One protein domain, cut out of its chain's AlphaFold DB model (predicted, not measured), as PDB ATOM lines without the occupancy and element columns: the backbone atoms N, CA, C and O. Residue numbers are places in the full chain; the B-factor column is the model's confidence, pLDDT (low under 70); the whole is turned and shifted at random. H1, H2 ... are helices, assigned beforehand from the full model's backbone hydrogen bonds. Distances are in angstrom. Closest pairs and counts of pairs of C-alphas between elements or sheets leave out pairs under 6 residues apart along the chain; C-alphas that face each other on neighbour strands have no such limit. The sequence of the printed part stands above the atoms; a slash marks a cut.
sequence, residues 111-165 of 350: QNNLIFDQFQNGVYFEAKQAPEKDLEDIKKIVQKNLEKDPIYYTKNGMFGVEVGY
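Overview. This is residues 111 to 165 of the 350 residues of an uncharacterized protein of Phycisphaerae bacterium (UniProt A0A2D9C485). What shape does the backbone make? Two helices of 14 residues, H1 and H2, cross as an X near their middles, and a short third helix, H3, packs on H1 at the same glycine, Gly 122, where H1 comes closest to H2. Beyond H3, residues 158 to 165 form a tail with no named element. What is it made of, and how large is it? The printed part has 55 residues with three named helices, in the order H1, H2, H3 along the chain, and no named strand, and its class is all helix. It is compact, with a radius of gyration of the C-alphas of 10.1 A and spans of 27 by 26 by 16 A.

Arrangement. How do the two longest helices stand to each other? H1, residues 116 to 129, and H2, residues 135 to 148, touch, and their closest C-alphas, those of Gly 122 and Val 142, are 5.5 A apart. They run opposite ways at a steep tilt of 57 degrees. Where is the third helix? H3, residues 152 to 157, touches H1, with the closest C-alphas those of Gly 122 and Tyr 153 at 5.6 A. The two run the same way at a tilt of 38 degrees, only just steep. H3 and H2 are close but not clearly touching, with the C-alphas of Leu 146 and Tyr 152 closest at 6.0 A. Are the helices' backbones well formed? In H1 and H3 every O i to N i+4 pair is within hydrogen-bond range, and in H2 9 of 10 are.

Along the chain. Where does H1 run? It goes from C-alpha 116 at (140.098, 169.297, 185.975) to C-alpha 129 at (127.629, 158.417, 197.224), 20.0 A. Where are H2 and H3? H2 begins at C-alpha 135, Leu 135, and measures 20.3 A from there to C-alpha 148. H3 measures 7.8 A from C-alpha 152 to C-alpha 157, which is at (138.489, 159.536, 197.108).

Size, cuts and confidence. How far apart are the extremes? The two C-alphas farthest apart, those of Asp 134 and Tyr 165, are 28.3 A apart. Is the printed part whole, and how are its helices linked? The printed part has no cut, and the links from H1 to H2 and from H2 to H3 are both tight. Where is confidence low? The mean pLDDT of the printed part is 78.3, and residues 111 to 112 and 157 to 165 are under 70.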
ATOM      1  N   GLN A 111     135.198 177.178 187.107       65.94
ATOM      2  CA  GLN A 111     135.539 175.758 186.916       65.94
ATOM      3  C   GLN A 111     136.853 175.550 186.157       65.94
ATOM      4  O   GLN A 111     137.573 174.595 186.430       65.94
ATOM      5  N   ASN A 112     137.184 176.454 185.235       69.81
ATOM      6  CA  ASN A 112     138.402 176.374 184.435       69.81
ATOM      7  C   ASN A 112     139.675 176.702 185.253       69.81
ATOM      8  O   ASN A 112     140.776 176.418 184.791       69.81
ATOM      9  N   ASN A 113     139.537 177.261 186.467       74.50
ATOM     10  CA  ASN A 113     140.631 177.458 187.433       74.50
ATOM     11  C   ASN A 113     140.822 176.272 188.385       74.50
ATOM     12  O   ASN A 113     141.771 176.253 189.170       74.50
ATOM     13  N   LEU A 114     139.929 175.284 188.337       76.50
ATOM     14  CA  LEU A 114     140.042 174.074 189.137       76.50
ATOM     15  C   LEU A 114     140.925 173.050 188.420       76.50
ATOM     16  O   LEU A 114     141.005 173.000 187.192       76.50
ATOM     17  N   ILE A 115     141.564 172.174 189.195       81.31
ATOM     18  CA  ILE A 115     142.278 171.026 188.636       81.31
ATOM     19  C   ILE A 115     141.225 170.083 188.037       81.31
ATOM     20  O   ILE A 115     140.492 169.425 188.775       81.31
ATOM     21  N   PHE A 116     141.144 170.030 186.704       83.00
ATOM     22  CA  PHE A 116     140.098 169.297 185.975       83.00
ATOM     23  C   PHE A 116     139.975 167.832 186.413       83.00
ATOM     24  O   PHE A 116     138.870 167.341 186.643       83.00
ATOM     25  N   ASP A 117     141.109 167.162 186.617       83.31
ATOM     26  CA  ASP A 117     141.159 165.787 187.116       83.31
ATOM     27  C   ASP A 117     140.489 165.641 188.498       83.31
ATOM     28  O   ASP A 117     139.682 164.741 188.720       83.31
ATOM     29  N   GLN A 118     140.726 166.587 189.411       84.31
ATOM     30  CA  GLN A 118     140.109 166.580 190.740       84.31
ATOM     31  C   GLN A 118     138.607 166.836 190.682       84.31
ATOM     32  O   GLN A 118     137.846 166.221 191.428       84.31
ATOM     33  N   PHE A 119     138.174 167.716 189.780       86.25
ATOM     34  CA  PHE A 119     136.759 167.982 189.556       86.25
ATOM     35  C   PHE A 119     136.042 166.751 188.991       86.25
ATOM     36  O   PHE A 119     134.998 166.359 189.509       86.25
ATOM     37  N   GLN A 120     136.618 166.090 187.984       86.44
ATOM     38  CA  GLN A 120     136.060 164.869 187.403       86.44
ATOM     39  C   GLN A 120     135.977 163.734 188.435       86.44
ATOM     40  O   GLN A 120     134.927 163.100 188.573       86.44
ATOM     41  N   ASN A 121     137.055 163.516 189.193       84.56
ATOM     42  CA  ASN A 121     137.103 162.505 190.248       84.56
ATOM     43  C   ASN A 121     136.093 162.803 191.365       84.56
ATOM     44  O   ASN A 121     135.396 161.898 191.824       84.56
ATOM     45  N   GLY A 122     135.948 164.072 191.749       85.69
ATOM     46  CA  GLY A 122     134.959 164.504 192.730       85.69
ATOM     47  C   GLY A 122     133.523 164.295 192.269       85.69
ATOM     48  O   GLY A 122     132.721 163.742 193.015       85.69
ATOM     49  N   VAL A 123     133.193 164.672 191.028       86.44
ATOM     50  CA  VAL A 123     131.842 164.471 190.476       86.44
ATOM     51  C   VAL A 123     131.501 162.984 190.447       86.44
ATOM     52  O   VAL A 123     130.399 162.607 190.838       86.44
ATOM     53  N   TYR A 124     132.448 162.133 190.051       84.62
ATOM     54  CA  TYR A 124     132.262 160.685 190.064       84.62
ATOM     55  C   TYR A 124     132.052 160.128 191.483       84.62
ATOM     56  O   TYR A 124     131.145 159.323 191.701       84.62
ATOM     57  N   PHE A 125     132.854 160.573 192.454       85.81
ATOM     58  CA  PHE A 125     132.755 160.150 193.852       85.81
ATOM     59  C   PHE A 125     131.416 160.558 194.485       85.81
ATOM     60  O   PHE A 125     130.695 159.715 195.017       85.81
ATOM     61  N   GLU A 126     131.041 161.833 194.381       85.38
ATOM     62  CA  GLU A 126     129.814 162.371 194.978       85.38
ATOM     63  C   GLU A 126     128.552 161.811 194.305       85.38
ATOM     64  O   GLU A 126     127.584 161.494 194.994       85.38
ATOM     65  N   ALA A 127     128.563 161.610 192.980       85.31
ATOM     66  CA  ALA A 127     127.445 160.986 192.265       85.31
ATOM     67  C   ALA A 127     127.213 159.531 192.696       85.31
ATOM     68  O   ALA A 127     126.076 159.062 192.739       85.31
ATOM     69  N   LYS A 128     128.287 158.815 193.044       83.31
ATOM     70  CA  LYS A 128     128.212 157.440 193.546       83.31
ATOM     71  C   LYS A 128     127.695 157.375 194.985       83.31
ATOM     72  O   LYS A 128     126.944 156.459 195.308       83.31
ATOM     73  N   GLN A 129     128.069 158.341 195.825       81.31
ATOM     74  CA  GLN A 129     127.629 158.417 197.224       81.31
ATOM     75  C   GLN A 129     126.211 158.985 197.376       81.31
ATOM     76  O   GLN A 129     125.492 158.612 198.302       81.31
ATOM     77  N   ALA A 130     125.789 159.871 196.473       78.62
ATOM     78  CA  ALA A 130     124.484 160.520 196.504       78.62
ATOM     79  C   ALA A 130     123.779 160.437 195.134       78.62
ATOM     80  O   ALA A 130     123.573 161.469 194.492       78.62
ATOM     81  N   PRO A 131     123.350 159.235 194.699       75.75
ATOM     82  CA  PRO A 131     122.711 159.032 193.395       75.75
ATOM     83  C   PRO A 131     121.343 159.723 193.258       75.75
ATOM     84  O   PRO A 131     120.816 159.827 192.157       75.75
ATOM     85  N   GLU A 132     120.757 160.184 194.367       80.44
ATOM     86  CA  GLU A 132     119.482 160.914 194.381       80.44
ATOM     87  C   GLU A 132     119.632 162.426 194.133       80.44
ATOM     88  O   GLU A 132     118.631 163.113 193.935       80.44
ATOM     89  N   LYS A 133     120.859 162.967 194.172       80.62
ATOM     90  CA  LYS A 133     121.109 164.396 193.943       80.62
ATOM     91  C   LYS A 133     121.298 164.689 192.462       80.62
ATOM     92  O   LYS A 133     121.878 163.892 191.728       80.62
ATOM     93  N   ASP A 134     120.852 165.869 192.046       86.94
ATOM     94  CA  ASP A 134     121.063 166.326 190.679       86.94
ATOM     95  C   ASP A 134     122.543 166.645 190.408       86.94
ATOM     96  O   ASP A 134     123.316 167.005 191.306       86.94
ATOM     97  N   LEU A 135     122.941 166.529 189.140       84.38
ATOM     98  CA  LEU A 135     124.318 166.736 188.703       84.38
ATOM     99  C   LEU A 135     124.811 168.160 189.007       84.38
ATOM    100  O   LEU A 135     125.997 168.348 189.284       84.38
ATOM    101  N   GLU A 136     123.932 169.166 188.985       85.38
ATOM    102  CA  GLU A 136     124.296 170.540 189.345       85.38
ATOM    103  C   GLU A 136     124.651 170.686 190.828       85.38
ATOM    104  O   GLU A 136     125.614 171.378 191.176       85.38
ATOM    105  N   ASP A 137     123.914 170.011 191.706       85.81
ATOM    106  CA  ASP A 137     124.168 170.044 193.145       85.81
ATOM    107  C   ASP A 137     125.445 169.281 193.499       85.81
ATOM    108  O   ASP A 137     126.230 169.744 194.329       85.81
ATOM    109  N   ILE A 138     125.705 168.165 192.811       86.69
ATOM    110  CA  ILE A 138     126.964 167.421 192.914       86.69
ATOM    111  C   ILE A 138     128.148 168.305 192.504       86.69
ATOM    112  O   ILE A 138     129.106 168.435 193.265       86.69
ATOM    113  N   LYS A 139     128.074 168.990 191.355       86.38
ATOM    114  CA  LYS A 139     129.141 169.899 190.897       86.38
ATOM    115  C   LYS A 139     129.424 171.024 191.900       86.38
ATOM    116  O   LYS A 139     130.587 171.332 192.141       86.38
ATOM    117  N   LYS A 140     128.390 171.592 192.536       87.44
ATOM    118  CA  LYS A 140     128.549 172.613 193.593       87.44
ATOM    119  C   LYS A 140     129.218 172.061 194.853       87.44
ATOM    120  O   LYS A 140     129.979 172.778 195.497       87.44
ATOM    121  N   ILE A 141     128.929 170.815 195.234       86.50
ATOM    122  CA  ILE A 141     129.582 170.155 196.378       86.50
ATOM    123  C   ILE A 141     131.070 169.951 196.082       86.50
ATOM    124  O   ILE A 141     131.912 170.324 196.896       86.50
ATOM    125  N   VAL A 142     131.383 169.438 194.890       87.38
ATOM    126  CA  VAL A 142     132.760 169.223 194.429       87.38
ATOM    127  C   VAL A 142     133.537 170.530 194.412       87.38
ATOM    128  O   VAL A 142     134.624 170.599 194.979       87.38
ATOM    129  N   GLN A 143     132.959 171.585 193.841       85.12
ATOM    130  CA  GLN A 143     133.568 172.910 193.800       85.12
ATOM    131  C   GLN A 143     133.874 173.447 195.207       85.12
ATOM    132  O   GLN A 143     135.013 173.804 195.488       85.12
ATOM    133  N   LYS A 144     132.916 173.370 196.140       87.62
ATOM    134  CA  LYS A 144     133.126 173.777 197.543       87.62
ATOM    135  C   LYS A 144     134.189 172.957 198.274       87.62
ATOM    136  O   LYS A 144     134.799 173.459 199.220       87.62
ATOM    137  N   ASN A 145     134.376 171.693 197.907       86.25
ATOM    138  CA  ASN A 145     135.419 170.849 198.485       86.25
ATOM    139  C   ASN A 145     136.797 171.194 197.895       86.25
ATOM    140  O   ASN A 145     137.763 171.298 198.652       86.25
ATOM    141  N   LEU A 146     136.871 171.476 196.590       84.62
ATOM    142  CA  LEU A 146     138.096 171.903 195.901       84.62
ATOM    143  C   LEU A 146     138.546 173.326 196.259       84.62
ATOM    144  O   LEU A 146     139.743 173.592 196.312       84.62
ATOM    145  N   GLU A 147     137.614 174.229 196.574       83.00
ATOM    146  CA  GLU A 147     137.920 175.564 197.108       83.00
ATOM    147  C   GLU A 147     138.650 175.505 198.457       83.00
ATOM    148  O   GLU A 147     139.482 176.365 198.759       83.00
ATOM    149  N   LYS A 148     138.320 174.507 199.286       84.94
ATOM    150  CA  LYS A 148     138.939 174.301 200.603       84.94
ATOM    151  C   LYS A 148     140.275 173.577 200.491       84.94
ATOM    152  O   LYS A 148     141.213 173.935 201.198       84.94
ATOM    153  N   ASP A 149     140.346 172.563 199.632       82.44
ATOM    154  CA  ASP A 149     141.561 171.803 199.356       82.44
ATOM    155  C   ASP A 149     141.623 171.439 197.860       82.44
ATOM    156  O   ASP A 149     140.866 170.571 197.415       82.44
ATOM    157  N   PRO A 150     142.539 172.045 197.076       82.69
ATOM    158  CA  PRO A 150     142.649 171.801 195.638       82.69
ATOM    159  C   PRO A 150     142.845 170.331 195.248       82.69
ATOM    160  O   PRO A 150     142.565 169.972 194.110       82.69
ATOM    161  N   ILE A 151     143.317 169.482 196.170       83.81
ATOM    162  CA  ILE A 151     143.562 168.046 195.957       83.81
ATOM    163  C   ILE A 151     142.686 167.154 196.856       83.81
ATOM    164  O   ILE A 151     143.042 166.008 197.147       83.81
ATOM    165  N   TYR A 152     141.529 167.666 197.295       84.81
ATOM    166  CA  TYR A 152     140.603 166.985 198.209       84.81
ATOM    167  C   TYR A 152     140.261 165.550 197.779       84.81
ATOM    168  O   TYR A 152     140.291 164.629 198.595       84.81
ATOM    169  N   TYR A 153     139.955 165.336 196.497       82.56
ATOM    170  CA  TYR A 153     139.513 164.030 195.996       82.56
ATOM    171  C   TYR A 153     140.668 163.064 195.723       82.56
ATOM    172  O   TYR A 153     140.477 161.859 195.851       82.56
ATOM    173  N   THR A 154     141.886 163.560 195.490       79.88
ATOM    174  CA  THR A 154     143.100 162.724 195.568       79.88
ATOM    175  C   THR A 154     143.313 162.208 196.984       79.88
ATOM    176  O   THR A 154     143.679 161.053 197.183       79.88
ATOM    177  N   LYS A 155     143.081 163.066 197.984       74.56
ATOM    178  CA  LYS A 155     143.303 162.721 199.388       74.56
ATOM    179  C   LYS A 155     142.232 161.829 199.977       74.56
ATOM    180  O   LYS A 155     142.588 161.040 200.829       74.56
ATOM    181  N   ASN A 156     140.970 161.956 199.567       70.56
ATOM    182  CA  ASN A 156     139.841 161.297 200.238       70.56
ATOM    183  C   ASN A 156     139.099 160.272 199.370       70.56
ATOM    184  O   ASN A 156     138.298 159.503 199.895       70.56
ATOM    185  N   GLY A 157     139.331 160.265 198.056       61.59
ATOM    186  CA  GLY A 157     138.489 159.536 197.108       61.59
ATOM    187  C   GLY A 157     139.235 158.985 195.899       61.59
ATOM    188  O   GLY A 157     138.606 158.777 194.859       61.59
ATOM    189  N   MET A 158     140.552 158.763 195.999       61.06
ATOM    190  CA  MET A 158     141.303 158.158 194.902       61.06
ATOM    191  C   MET A 158     140.654 156.809 194.555       61.06
ATOM    192  O   MET A 158     140.491 155.954 195.422       61.06
ATOM    193  N   PHE A 159     140.243 156.642 193.294       55.94
ATOM    194  CA  PHE A 159     139.488 155.492 192.764       55.94
ATOM    195  C   PHE A 159     137.986 155.409 193.107       55.94
ATOM    196  O   PHE A 159     137.363 154.369 192.891       55.94
ATOM    197  N   GLY A 160     137.355 156.489 193.581       56.06
ATOM    198  CA  GLY A 160     135.902 156.499 193.808       56.06
ATOM    199  C   GLY A 160     135.459 155.586 194.962       56.06
ATOM    200  O   GLY A 160     134.360 155.015 194.930       56.06
ATOM    201  N   VAL A 161     136.349 155.416 195.942       59.25
ATOM    202  CA  VAL A 161     136.161 154.722 197.222       59.25
ATOM    203  C   VAL A 161     136.826 155.592 198.297       59.25
ATOM    204  O   VAL A 161     137.811 156.260 197.991       59.25
ATOM    205  N   GLU A 162     136.309 155.607 199.530       56.28
ATOM    206  CA  GLU A 162     136.919 156.289 200.693       56.28
ATOM    207  C   GLU A 162     138.244 155.618 201.123       56.28
ATOM    208  O   GLU A 162     138.386 155.113 202.233       56.28
ATOM    209  N   VAL A 163     139.223 155.550 200.223       55.78
ATOM    210  CA  VAL A 163     140.566 155.015 200.482       55.78
ATOM    211  C   VAL A 163     141.573 156.072 200.059       55.78
ATOM    212  O   VAL A 163     142.281 155.973 199.061       55.78
ATOM    213  N   GLY A 164     141.545 157.159 200.811       52.44
ATOM    214  CA  GLY A 164     142.485 158.253 200.706       52.44
ATOM    215  C   GLY A 164     143.926 157.893 201.074       52.44
ATOM    216  O   GLY A 164     144.151 156.942 201.826       52.44
ATOM    217  N   TYR A 165     144.902 158.692 200.626       47.03
ATOM    218  CA  TYR A 165     146.235 158.713 201.245       47.03
ATOM    219  C   TYR A 165     146.102 159.242 202.677       47.03
ATOM    220  O   TYR A 165     146.194 160.443 202.927       47.03
TER     221      TYR A 165